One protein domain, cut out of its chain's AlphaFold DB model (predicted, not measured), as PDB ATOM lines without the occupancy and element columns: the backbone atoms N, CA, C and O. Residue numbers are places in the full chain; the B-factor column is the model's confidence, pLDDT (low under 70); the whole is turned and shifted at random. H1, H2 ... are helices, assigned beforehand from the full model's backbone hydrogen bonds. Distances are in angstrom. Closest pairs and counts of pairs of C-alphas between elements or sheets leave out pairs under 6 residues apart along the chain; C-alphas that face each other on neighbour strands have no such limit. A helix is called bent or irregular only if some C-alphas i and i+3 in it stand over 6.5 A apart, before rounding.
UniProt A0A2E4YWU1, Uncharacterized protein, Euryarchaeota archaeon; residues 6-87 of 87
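AT A GLANCE: This is residues 6 to 87 of the 87 residues of an uncharacterized protein of Euryarchaeota archaeon (UniProt A0A2E4YWU1). A long helix, H2, folds back on itself at residues 63 and 64 into a narrow V of two arms, H2a and H2b, and the helix H1 meets the far end of H2a at a corner, turned off nearly at a right angle. H2a makes most of the length, and the two arms touch near the bend of the V alone. The printed part has 82 residues with two named helices, H1 then H2, and no named strand; the class is all helix. The whole is extended, with a radius of gyration of the C-alphas of 21.5 A and spans of 65 by 29 by 17 A.

IN THESE COORDINATES: H2, residues 31 to 85, was assigned as one helix by its hydrogen bonds but is bent: C-alphas 62 and 65 are 9.6 A apart. Its arm H2a, residues 31 to 62, is 46.6 A long and begins at C-alpha 31 (126.956, 106.346, 45.337). Its arm H2b, residues 65 to 85, is 31.4 A long and ends at C-alpha 85 (128.572, 94.219, 73.763); it is irregular, with C-alphas 66 and 69 at 7.2 A. H1, residues 6 to 22, is 24.6 A long and begins at C-alpha 6 (117.108, 129.194, 67.823).

HOW THE PARTS SIT: H2a touches H2b with residues 55 to 62 alone, and H2b touches H2a with residues 67 to 75 alone. Their closest C-alphas, those of Ala 59 and Ser 68, are 4.7 A apart. The arms run opposite ways at a shallow tilt of 33 degrees, only just short of steep. H1 and H2a are close but not clearly touching, the closest C-alphas being those of Glu 22 and Glu 33 at 7.7 A. Their lines are about perpendicular, at 84 degrees. H1 and H2b are apart. In H1 and H2a every O i to N i+4 pair is within hydrogen-bond range; in H2b 15 of 17 are.

THE WHOLE: The C-alphas farthest apart, those of Arg 6 and Phe 66, are 67.3 A apart. Residues 6 to 18, 34 to 51 and 77 to 87 stand free. The printed part has no cut, and the link from H1 to H2 is short, with 8 residues. The mean pLDDT of the printed part is 84.8; residues 18 to 33 and residue 87 are under 70.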
ATOM      1  N   ARG A   6     116.677 128.730  69.151       86.00
ATOM      2  CA  ARG A   6     117.108 129.194  67.823       86.00
ATOM      3  C   ARG A   6     118.347 128.446  67.333       86.00
ATOM      4  O   ARG A   6     118.376 128.048  66.176       86.00
ATOM      5  N   GLN A   7     119.326 128.229  68.211       82.25
ATOM      6  CA  GLN A   7     120.517 127.434  67.897       82.25
ATOM      7  C   GLN A   7     120.146 125.977  67.610       82.25
ATOM      8  O   GLN A   7     120.573 125.443  66.596       82.25
ATOM      9  N   LEU A   8     119.263 125.378  68.417       77.56
ATOM     10  CA  LEU A   8     118.782 124.011  68.187       77.56
ATOM     11  C   LEU A   8     118.094 123.861  66.820       77.56
ATOM     12  O   LEU A   8     118.361 122.917  66.086       77.56
ATOM     13  N   ARG A   9     117.246 124.824  66.435       84.44
ATOM     14  CA  ARG A   9     116.593 124.829  65.113       84.44
ATOM     15  C   ARG A   9     117.578 124.980  63.957       84.44
ATOM     16  O   ARG A   9     117.307 124.456  62.882       84.44
ATOM     17  N   ARG A  10     118.675 125.714  64.164       87.44
ATOM     18  CA  ARG A  10     119.730 125.874  63.158       87.44
ATOM     19  C   ARG A  10     120.469 124.554  62.948       87.44
ATOM     20  O   ARG A  10     120.527 124.102  61.817       87.44
ATOM     21  N   ILE A  11     120.876 123.905  64.040       82.75
ATOM     22  CA  ILE A  11     121.542 122.593  64.027       82.75
ATOM     23  C   ILE A  11     120.667 121.548  63.324       82.75
ATOM     24  O   ILE A  11     121.116 120.903  62.391       82.75
ATOM     25  N   ILE A  12     119.384 121.441  63.691       79.06
ATOM     26  CA  ILE A  12     118.462 120.480  63.056       79.06
ATOM     27  C   ILE A  12     118.314 120.738  61.550       79.06
ATOM     28  O   ILE A  12     118.179 119.798  60.774       79.06
ATOM     29  N   ARG A  13     118.301 122.006  61.125       80.06
ATOM     30  CA  ARG A  13     118.190 122.363  59.705       80.06
ATOM     31  C   ARG A  13     119.474 122.042  58.943       80.06
ATOM     32  O   ARG A  13     119.377 121.552  57.827       80.06
ATOM     33  N   GLU A  14     120.628 122.330  59.535       75.81
ATOM     34  CA  GLU A  14     121.947 122.026  58.971       75.81
ATOM     35  C   GLU A  14     122.135 120.507  58.825       75.81
ATOM     36  O   GLU A  14     122.514 120.053  57.752       75.81
ATOM     37  N   GLU A  15     121.762 119.719  59.840       71.50
ATOM     38  CA  GLU A  15     121.814 118.251  59.774       71.50
ATOM     39  C   GLU A  15     120.808 117.665  58.778       71.50
ATOM     40  O   GLU A  15     121.158 116.794  57.992       71.50
ATOM     41  N   LYS A  16     119.570 118.180  58.724       70.44
ATOM     42  CA  LYS A  16     118.605 117.756  57.694       70.44
ATOM     43  C   LYS A  16     119.082 118.060  56.278       70.44
ATOM     44  O   LYS A  16     118.798 117.284  55.381       70.44
ATOM     45  N   ALA A  17     119.728 119.203  56.064       70.94
ATOM     46  CA  ALA A  17     120.241 119.567  54.749       70.94
ATOM     47  C   ALA A  17     121.411 118.668  54.334       70.94
ATOM     48  O   ALA A  17     121.495 118.322  53.164       70.94
ATOM     49  N   ARG A  18     122.263 118.268  55.289       66.81
ATOM     50  CA  ARG A  18     123.348 117.306  55.066       66.81
ATOM     51  C   ARG A  18     122.803 115.923  54.696       66.81
ATOM     52  O   ARG A  18     123.093 115.446  53.613       66.81
ATOM     53  N   LEU A  19     121.867 115.398  55.487       62.09
ATOM     54  CA  LEU A  19     121.177 114.133  55.196       62.09
ATOM     55  C   LEU A  19     120.460 114.123  53.834       62.09
ATOM     56  O   LEU A  19     120.388 113.097  53.177       62.09
ATOM     57  N   VAL A  20     119.893 115.258  53.409       61.94
ATOM     58  CA  VAL A  20     119.229 115.389  52.097       61.94
ATOM     59  C   VAL A  20     120.232 115.517  50.945       61.94
ATOM     60  O   VAL A  20     119.884 115.191  49.819       61.94
ATOM     61  N   LEU A  21     121.449 115.999  51.205       60.62
ATOM     62  CA  LEU A  21     122.543 115.999  50.228       60.62
ATOM     63  C   LEU A  21     123.117 114.592  50.020       60.62
ATOM     64  O   LEU A  21     123.553 114.286  48.919       60.62
ATOM     65  N   GLU A  22     123.090 113.765  51.064       54.75
ATOM     66  CA  GLU A  22     123.622 112.396  51.085       54.75
ATOM     67  C   GLU A  22     122.604 111.349  50.579       54.75
ATOM     68  O   GLU A  22     122.978 110.230  50.248       54.75
ATOM     69  N   MET A  23     121.316 111.702  50.461       52.97
ATOM     70  CA  MET A  23     120.259 110.838  49.915       52.97
ATOM     71  C   MET A  23     119.924 111.188  48.462       52.97
ATOM     72  O   MET A  23     119.555 112.322  48.144       52.97
ATOM     73  N   ASN A  24     119.898 110.177  47.599       58.41
ATOM     74  CA  ASN A  24     119.272 110.269  46.287       58.41
ATOM     75  C   ASN A  24     117.740 110.465  46.415       58.41
ATOM     76  O   ASN A  24     117.135 110.105  47.433       58.41
ATOM     77  N   PRO A  25     117.052 111.008  45.386       61.47
ATOM     78  CA  PRO A  25     115.605 111.269  45.421       61.47
ATOM     79  C   PRO A  25     114.714 110.032  45.642       61.47
ATOM     80  O   PRO A  25     113.540 110.186  45.979       61.47
ATOM     81  N   ASP A  26     115.248 108.827  45.431       60.62
ATOM     82  CA  ASP A  26     114.581 107.539  45.661       60.62
ATOM     83  C   ASP A  26     114.826 106.960  47.070       60.62
ATOM     84  O   ASP A  26     114.258 105.927  47.422       60.62
ATOM     85  N   GLY A  27     115.616 107.654  47.895       57.94
ATOM     86  CA  GLY A  27     115.967 107.254  49.252       57.94
ATOM     87  C   GLY A  27     117.137 106.278  49.353       57.94
ATOM     88  O   GLY A  27     117.386 105.780  50.451       57.94
ATOM     89  N   SER A  28     117.847 106.019  48.249       58.97
ATOM     90  CA  SER A  28     119.164 105.385  48.297       58.97
ATOM     91  C   SER A  28     120.222 106.360  48.822       58.97
ATOM     92  O   SER A  28     120.088 107.581  48.714       58.97
ATOM     93  N   ILE A  29     121.244 105.800  49.456       61.19
ATOM     94  CA  ILE A  29     122.445 106.513  49.886       61.19
ATOM     95  C   ILE A  29     123.222 106.939  48.623       61.19
ATOM     96  O   ILE A  29     123.193 106.222  47.623       61.19
ATOM     97  N   SER A  30     123.855 108.113  48.644       62.75
ATOM     98  CA  SER A  30     124.766 108.603  47.599       62.75
ATOM     99  C   SER A  30     125.753 107.509  47.172       62.75
ATOM    100  O   SER A  30     126.291 106.824  48.039       62.75
ATOM    101  N   ASP A  31     126.032 107.368  45.869       61.88
ATOM    102  CA  ASP A  31     126.956 106.346  45.337       61.88
ATOM    103  C   ASP A  31     128.309 106.359  46.087       61.88
ATOM    104  O   ASP A  31     128.832 105.306  46.447       61.88
ATOM    105  N   ASP A  32     128.804 107.550  46.452       69.44
ATOM    106  CA  ASP A  32     130.044 107.732  47.220       69.44
ATOM    107  C   ASP A  32     129.989 107.127  48.642       69.44
ATOM    108  O   ASP A  32     130.993 106.646  49.154       69.44
ATOM    109  N   GLU A  33     128.836 107.156  49.317       67.12
ATOM    110  CA  GLU A  33     128.688 106.604  50.672       67.12
ATOM    111  C   GLU A  33     128.511 105.081  50.659       67.12
ATOM    112  O   GLU A  33     128.985 104.411  51.575       67.12
ATOM    113  N   VAL A  34     127.892 104.531  49.608       74.19
ATOM    114  CA  VAL A  34     127.824 103.077  49.384       74.19
ATOM    115  C   VAL A  34     129.225 102.517  49.140       74.19
ATOM    116  O   VAL A  34     129.610 101.534  49.772       74.19
ATOM    117  N   ASP A  35     130.017 103.182  48.297       79.19
ATOM    118  CA  ASP A  35     131.406 102.792  48.037       79.19
ATOM    119  C   ASP A  35     132.264 102.853  49.316       79.19
ATOM    120  O   ASP A  35     133.071 101.955  49.571       79.19
ATOM    121  N   LEU A  36     132.061 103.872  50.161       84.12
ATOM    122  CA  LEU A  36     132.739 103.992  51.459       84.12
ATOM    123  C   LEU A  36     132.300 102.913  52.464       84.12
ATOM    124  O   LEU A  36     133.132 102.412  53.226       84.12
ATOM    125  N   GLU A  37     131.015 102.546  52.490       83.69
ATOM    126  CA  GLU A  37     130.507 101.451  53.327       83.69
ATOM    127  C   GLU A  37     131.107 100.104  52.899       83.69
ATOM    128  O   GLU A  37     131.548  99.313  53.746       83.69
ATOM    129  N   ASP A  38     131.180  99.860  51.591       82.94
ATOM    130  CA  ASP A  38     131.791  98.661  51.026       82.94
ATOM    131  C   ASP A  38     133.300  98.614  51.308       82.94
ATOM    132  O   ASP A  38     133.818  97.567  51.715       82.94
ATOM    133  N   GLU A  39     134.011  99.736  51.164       89.06
ATOM    134  CA  GLU A  39     135.437  99.839  51.492       89.06
ATOM    135  C   GLU A  39     135.692  99.534  52.974       89.06
ATOM    136  O   GLU A  39     136.535  98.685  53.298       89.06
ATOM    137  N   LEU A  40     134.911 100.144  53.873       88.69
ATOM    138  CA  LEU A  40     134.987  99.888  55.311       88.69
ATOM    139  C   LEU A  40     134.712  98.415  55.629       88.69
ATOM    140  O   LEU A  40     135.428  97.794  56.420       88.69
ATOM    141  N   THR A  41     133.694  97.831  55.000       88.81
ATOM    142  CA  THR A  41     133.348  96.421  55.191       88.81
ATOM    143  C   THR A  41     134.505  95.515  54.770       88.81
ATOM    144  O   THR A  41     134.883  94.604  55.512       88.81
ATOM    145  N   GLN A  42     135.121  95.781  53.615       90.88
ATOM    146  CA  GLN A  42     136.268  95.014  53.127       90.88
ATOM    147  C   GLN A  42     137.513  95.175  54.008       90.88
ATOM    148  O   GLN A  42     138.264  94.214  54.197       90.88
ATOM    149  N   GLU A  43     137.775  96.373  54.531       93.31
ATOM    150  CA  GLU A  43     138.858  96.614  55.489       93.31
ATOM    151  C   GLU A  43     138.650  95.800  56.773       93.31
ATOM    152  O   GLU A  43     139.507  94.996  57.145       93.31
ATOM    153  N   VAL A  44     137.471  95.918  57.389       93.06
ATOM    154  CA  VAL A  44     137.151  95.222  58.643       93.06
ATOM    155  C   VAL A  44     137.202  93.700  58.479       93.06
ATOM    156  O   VAL A  44     137.679  92.999  59.375       93.06
ATOM    157  N   VAL A  45     136.746  93.165  57.341       93.50
ATOM    158  CA  VAL A  45     136.838  91.724  57.052       93.50
ATOM    159  C   VAL A  45     138.296  91.271  56.958       93.50
ATOM    160  O   VAL A  45     138.649  90.271  57.587       93.50
ATOM    161  N   ARG A  46     139.161  92.012  56.250       91.12
ATOM    162  CA  ARG A  46     140.599  91.689  56.153       91.12
ATOM    163  C   ARG A  46     141.275  91.687  57.524       91.12
ATOM    164  O   ARG A  46     142.031  90.766  57.846       91.12
ATOM    165  N   ASP A  47     140.962  92.674  58.356       94.44
ATOM    166  CA  ASP A  47     141.482  92.750  59.720       94.44
ATOM    167  C   ASP A  47     141.003  91.580  60.586       94.44
ATOM    168  O   ASP A  47     141.781  90.998  61.356       94.44
ATOM    169  N   LEU A  48     139.737  91.183  60.435       93.88
ATOM    170  CA  LEU A  48     139.175  90.040  61.146       93.88
ATOM    171  C   LEU A  48     139.838  88.724  60.721       93.88
ATOM    172  O   LEU A  48     140.166  87.909  61.587       93.88
ATOM    173  N   GLU A  49     140.086  88.517  59.428       93.31
ATOM    174  CA  GLU A  49     140.824  87.352  58.923       93.31
ATOM    175  C   GLU A  49     142.241  87.289  59.509       93.31
ATOM    176  O   GLU A  49     142.663  86.240  60.014       93.31
ATOM    177  N   GLY A  50     142.953  88.420  59.530       94.38
ATOM    178  CA  GLY A  50     144.275  88.527  60.150       94.38
ATOM    179  C   GLY A  50     144.247  88.219  61.651       94.38
ATOM    180  O   GLY A  50     145.108  87.498  62.173       94.38
ATOM    181  N   LEU A  51     143.224  88.705  62.355       95.88
ATOM    182  CA  LEU A  51     143.025  88.420  63.771       95.88
ATOM    183  C   LEU A  51     142.736  86.931  64.016       95.88
ATOM    184  O   LEU A  51     143.330  86.340  64.922       95.88
ATOM    185  N   ILE A  52     141.881  86.309  63.202       95.94
ATOM    186  CA  ILE A  52     141.585  84.872  63.272       95.94
ATOM    187  C   ILE A  52     142.869  84.068  63.046       95.94
ATOM    188  O   ILE A  52     143.213  83.227  63.881       95.94
ATOM    189  N   ALA A  53     143.633  84.362  61.991       97.06
ATOM    190  CA  ALA A  53     144.902  83.690  61.710       97.06
ATOM    191  C   ALA A  53     145.876  83.790  62.898       97.06
ATOM    192  O   ALA A  53     146.458  82.788  63.323       97.06
ATOM    193  N   LYS A  54     145.973  84.971  63.523       97.06
ATOM    194  CA  LYS A  54     146.761  85.167  64.747       97.06
ATOM    195  C   LYS A  54     146.286  84.262  65.886       97.06
ATOM    196  O   LYS A  54     147.127  83.667  66.561       97.06
ATOM    197  N   VAL A  55     144.975  84.124  66.107       97.56
ATOM    198  CA  VAL A  55     144.432  83.194  67.116       97.56
ATOM    199  C   VAL A  55     144.864  81.762  66.815       97.56
ATOM    200  O   VAL A  55     145.303  81.066  67.731       97.56
ATOM    201  N   HIS A  56     144.804  81.334  65.551       97.19
ATOM    202  CA  HIS A  56     145.234  79.995  65.153       97.19
ATOM    203  C   HIS A  56     146.709  79.743  65.476       97.19
ATOM    204  O   HIS A  56     147.011  78.834  66.256       97.19
ATOM    205  N   THR A  57     147.605  80.596  64.974       98.06
ATOM    206  CA  THR A  57     149.054  80.455  65.175       98.06
ATOM    207  C   THR A  57     149.441  80.520  66.653       98.06
ATOM    208  O   THR A  57     150.270  79.738  67.120       98.06
ATOM    209  N   GLN A  58     148.841  81.430  67.426       97.94
ATOM    210  CA  GLN A  58     149.158  81.559  68.851       97.94
ATOM    211  C   GLN A  58     148.607  80.390  69.668       97.94
ATOM    212  O   GLN A  58     149.293  79.885  70.556       97.94
ATOM    213  N   ALA A  59     147.397  79.916  69.365       98.06
ATOM    214  CA  ALA A  59     146.830  78.760  70.050       98.06
ATOM    215  C   ALA A  59     147.648  77.488  69.794       98.06
ATOM    216  O   ALA A  59     147.850  76.706  70.722       98.06
ATOM    217  N   GLU A  60     148.143  77.299  68.571       97.75
ATOM    218  CA  GLU A  60     149.061  76.209  68.218       97.75
ATOM    219  C   GLU A  60     150.400  76.350  68.939       97.75
ATOM    220  O   GLU A  60     150.839  75.405  69.590       97.75
ATOM    221  N   ARG A  61     150.999  77.546  68.948       97.56
ATOM    222  CA  ARG A  61     152.239  77.809  69.692       97.56
ATOM    223  C   ARG A  61     152.112  77.516  71.193       97.56
ATOM    224  O   ARG A  61     153.056  77.015  71.796       97.56
ATOM    225  N   ILE A  62     150.980  77.853  71.814       97.06
ATOM    226  CA  ILE A  62     150.757  77.651  73.257       97.06
ATOM    227  C   ILE A  62     150.395  76.192  73.564       97.06
ATOM    228  O   ILE A  62     150.823  75.627  74.573       97.06
ATOM    229  N   GLY A  63     149.532  75.604  72.738       94.06
ATOM    230  CA  GLY A  63     148.831  74.375  73.072       94.06
ATOM    231  C   GLY A  63     149.247  73.133  72.295       94.06
ATOM    232  O   GLY A  63     148.868  72.035  72.715       94.06
ATOM    233  N   GLY A  64     149.978  73.293  71.192       95.81
ATOM    234  CA  GLY A  64     150.176  72.251  70.186       95.81
ATOM    235  C   GLY A  64     148.847  71.675  69.691       95.81
ATOM    236  O   GLY A  64     147.775  72.254  69.896       95.81
ATOM    237  N   ASP A  65     148.893  70.482  69.109       94.56
ATOM    238  CA  ASP A  65     147.697  69.811  68.587       94.56
ATOM    239  C   ASP A  65     146.684  69.478  69.690       94.56
ATOM    240  O   ASP A  65     145.475  69.546  69.482       94.56
ATOM    241  N   PHE A  66     147.168  69.182  70.900       96.56
ATOM    242  CA  PHE A  66     146.316  68.718  71.994       96.56
ATOM    243  C   PHE A  66     145.502  69.841  72.655       96.56
ATOM    244  O   PHE A  66     144.309  69.678  72.905       96.56
ATOM    245  N   ARG A  67     146.115  70.997  72.961       96.38
ATOM    246  CA  ARG A  67     145.436  72.084  73.704       96.38
ATOM    247  C   ARG A  67     144.978  73.242  72.821       96.38
ATOM    248  O   ARG A  67     144.143  74.029  73.279       96.38
ATOM    249  N   SER A  68     145.472  73.366  71.584       97.56
ATOM    250  CA  SER A  68     145.071  74.463  70.692       97.56
ATOM    251  C   SER A  68     143.562  74.531  70.422       97.56
ATOM    252  O   SER A  68     143.048  75.653  70.448       97.56
ATOM    253  N   PRO A  69     142.798  73.421  70.278       98.00
ATOM    254  CA  PRO A  69     141.357  73.515  70.030       98.00
ATOM    255  C   PRO A  69     140.609  74.191  71.189       98.00
ATOM    256  O   PRO A  69     139.771  75.069  70.980       98.00
ATOM    257  N   GLY A  70     140.969  73.851  72.431       98.12
ATOM    258  CA  GLY A  70     140.373  74.456  73.624       98.12
ATOM    259  C   GLY A  70     140.749  75.929  73.805       98.12
ATOM    260  O   GLY A  70     139.935  76.720  74.281       98.12
ATOM    261  N   ILE A  71     141.969  76.318  73.414       98.06
ATOM    262  CA  ILE A  71     142.404  77.723  73.438       98.06
ATOM    263  C   ILE A  71     141.634  78.532  72.388       98.06
ATOM    264  O   ILE A  71     141.041  79.548  72.749       98.06
ATOM    265  N   LYS A  72     141.573  78.048  71.136       98.12
ATOM    266  CA  LYS A  72     140.798  78.657  70.036       98.12
ATOM    267  C   LYS A  72     139.350  78.897  70.472       98.12
ATOM    268  O   LYS A  72     138.873  80.026  70.425       98.12
ATOM    269  N   SER A  73     138.692  77.866  71.009       98.31
ATOM    270  CA  SER A  73     137.306  77.949  71.490       98.31
ATOM    271  C   SER A  73     137.089  79.054  72.535       98.31
ATOM    272  O   SER A  73     136.163  79.856  72.403       98.31
ATOM    273  N   ARG A  74     137.957  79.150  73.555       98.19
ATOM    274  CA  ARG A  74     137.837  80.191  74.592       98.19
ATOM    275  C   ARG A  74     138.058  81.597  74.041       98.19
ATOM    276  O   ARG A  74     137.325  82.506  74.422       98.19
ATOM    277  N   VAL A  75     139.044  81.772  73.161       97.62
ATOM    278  CA  VAL A  75     139.350  83.079  72.566       97.62
ATOM    279  C   VAL A  75     138.214  83.535  71.653       97.62
ATOM    280  O   VAL A  75     137.732  84.652  71.819       97.62
ATOM    281  N   PHE A  76     137.702  82.669  70.775       97.12
ATOM    282  CA  PHE A  76     136.563  83.018  69.920       97.12
ATOM    283  C   PHE A  76     135.298  83.323  70.724       97.12
ATOM    284  O   PHE A  76     134.574  84.262  70.396       97.12
ATOM    285  N   LYS A  77     135.059  82.608  71.830       97.62
ATOM    286  CA  LYS A  77     133.960  82.938  72.747       97.62
ATOM    287  C   LYS A  77     134.116  84.342  73.343       97.62
ATOM    288  O   LYS A  77     133.138  85.079  73.408       97.62
ATOM    289  N   ALA A  78     135.327  84.718  73.761       96.62
ATOM    290  CA  ALA A  78     135.598  86.062  74.269       96.62
ATOM    291  C   ALA A  78     135.402  87.134  73.182       96.62
ATOM    292  O   ALA A  78     134.770  88.153  73.447       96.62
ATOM    293  N   MET A  79     135.861  86.882  71.951       95.00
ATOM    294  CA  MET A  79     135.636  87.780  70.808       95.00
ATOM    295  C   MET A  79     134.142  87.993  70.539       95.00
ATOM    296  O   MET A  79     133.705  89.130  70.385       95.00
ATOM    297  N   ALA A  80     133.346  86.921  70.553       94.38
ATOM    298  CA  ALA A  80     131.900  87.015  70.374       94.38
ATOM    299  C   ALA A  80     131.237  87.875  71.464       94.38
ATOM    300  O   ALA A  80     130.374  88.688  71.154       94.38
ATOM    301  N   MET A  81     131.661  87.755  72.728       96.12
ATOM    302  CA  MET A  81     131.146  88.608  73.811       96.12
ATOM    303  C   MET A  81     131.459  90.091  73.589       96.12
ATOM    304  O   MET A  81     130.589  90.928  73.811       96.12
ATOM    305  N   VAL A  82     132.676  90.412  73.135       94.25
ATOM    306  CA  VAL A  82     133.066  91.795  72.816       94.25
ATOM    307  C   VAL A  82     132.206  92.348  71.679       94.25
ATOM    308  O   VAL A  82     131.668  93.442  71.808       94.25
ATOM    309  N   LEU A  83     132.007  91.572  70.607       90.12
ATOM    310  CA  LEU A  83     131.156  91.965  69.479       90.12
ATOM    311  C   LEU A  83     129.693  92.159  69.889       90.12
ATOM    312  O   LEU A  83     129.056  93.112  69.453       90.12
ATOM    313  N   HIS A  84     129.156  91.280  70.737       91.19
ATOM    314  CA  HIS A  84     127.792  91.418  71.243       91.19
ATOM    315  C   HIS A  84     127.612  92.646  72.136       91.19
ATOM    316  O   HIS A  84     126.549  93.247  72.091       91.19
ATOM    317  N   GLY A  85     128.622  93.019  72.927       88.56
ATOM    318  CA  GLY A  85     128.572  94.219  73.763       88.56
ATOM    319  C   GLY A  85     128.737  95.535  72.995       88.56
ATOM    320  O   GLY A  85     128.482  96.591  73.564       88.56
ATOM    321  N   ALA A  86     129.187  95.482  71.738       82.25
ATOM    322  CA  ALA A  86     129.353  96.654  70.877       82.25
ATOM    323  C   ALA A  86     128.099  96.989  70.045       82.25
ATOM    324  O   ALA A  86     128.065  98.045  69.416       82.25
ATOM    325  N   ARG A  87     127.105  96.091  70.017       66.50
ATOM    326  CA  ARG A  87     125.789  96.288  69.387       66.50
ATOM    327  C   ARG A  87     124.791  96.841  70.396       66.50
ATOM    328  O   ARG A  87     123.928  97.631  69.965       66.50
TER     329      ARG A  87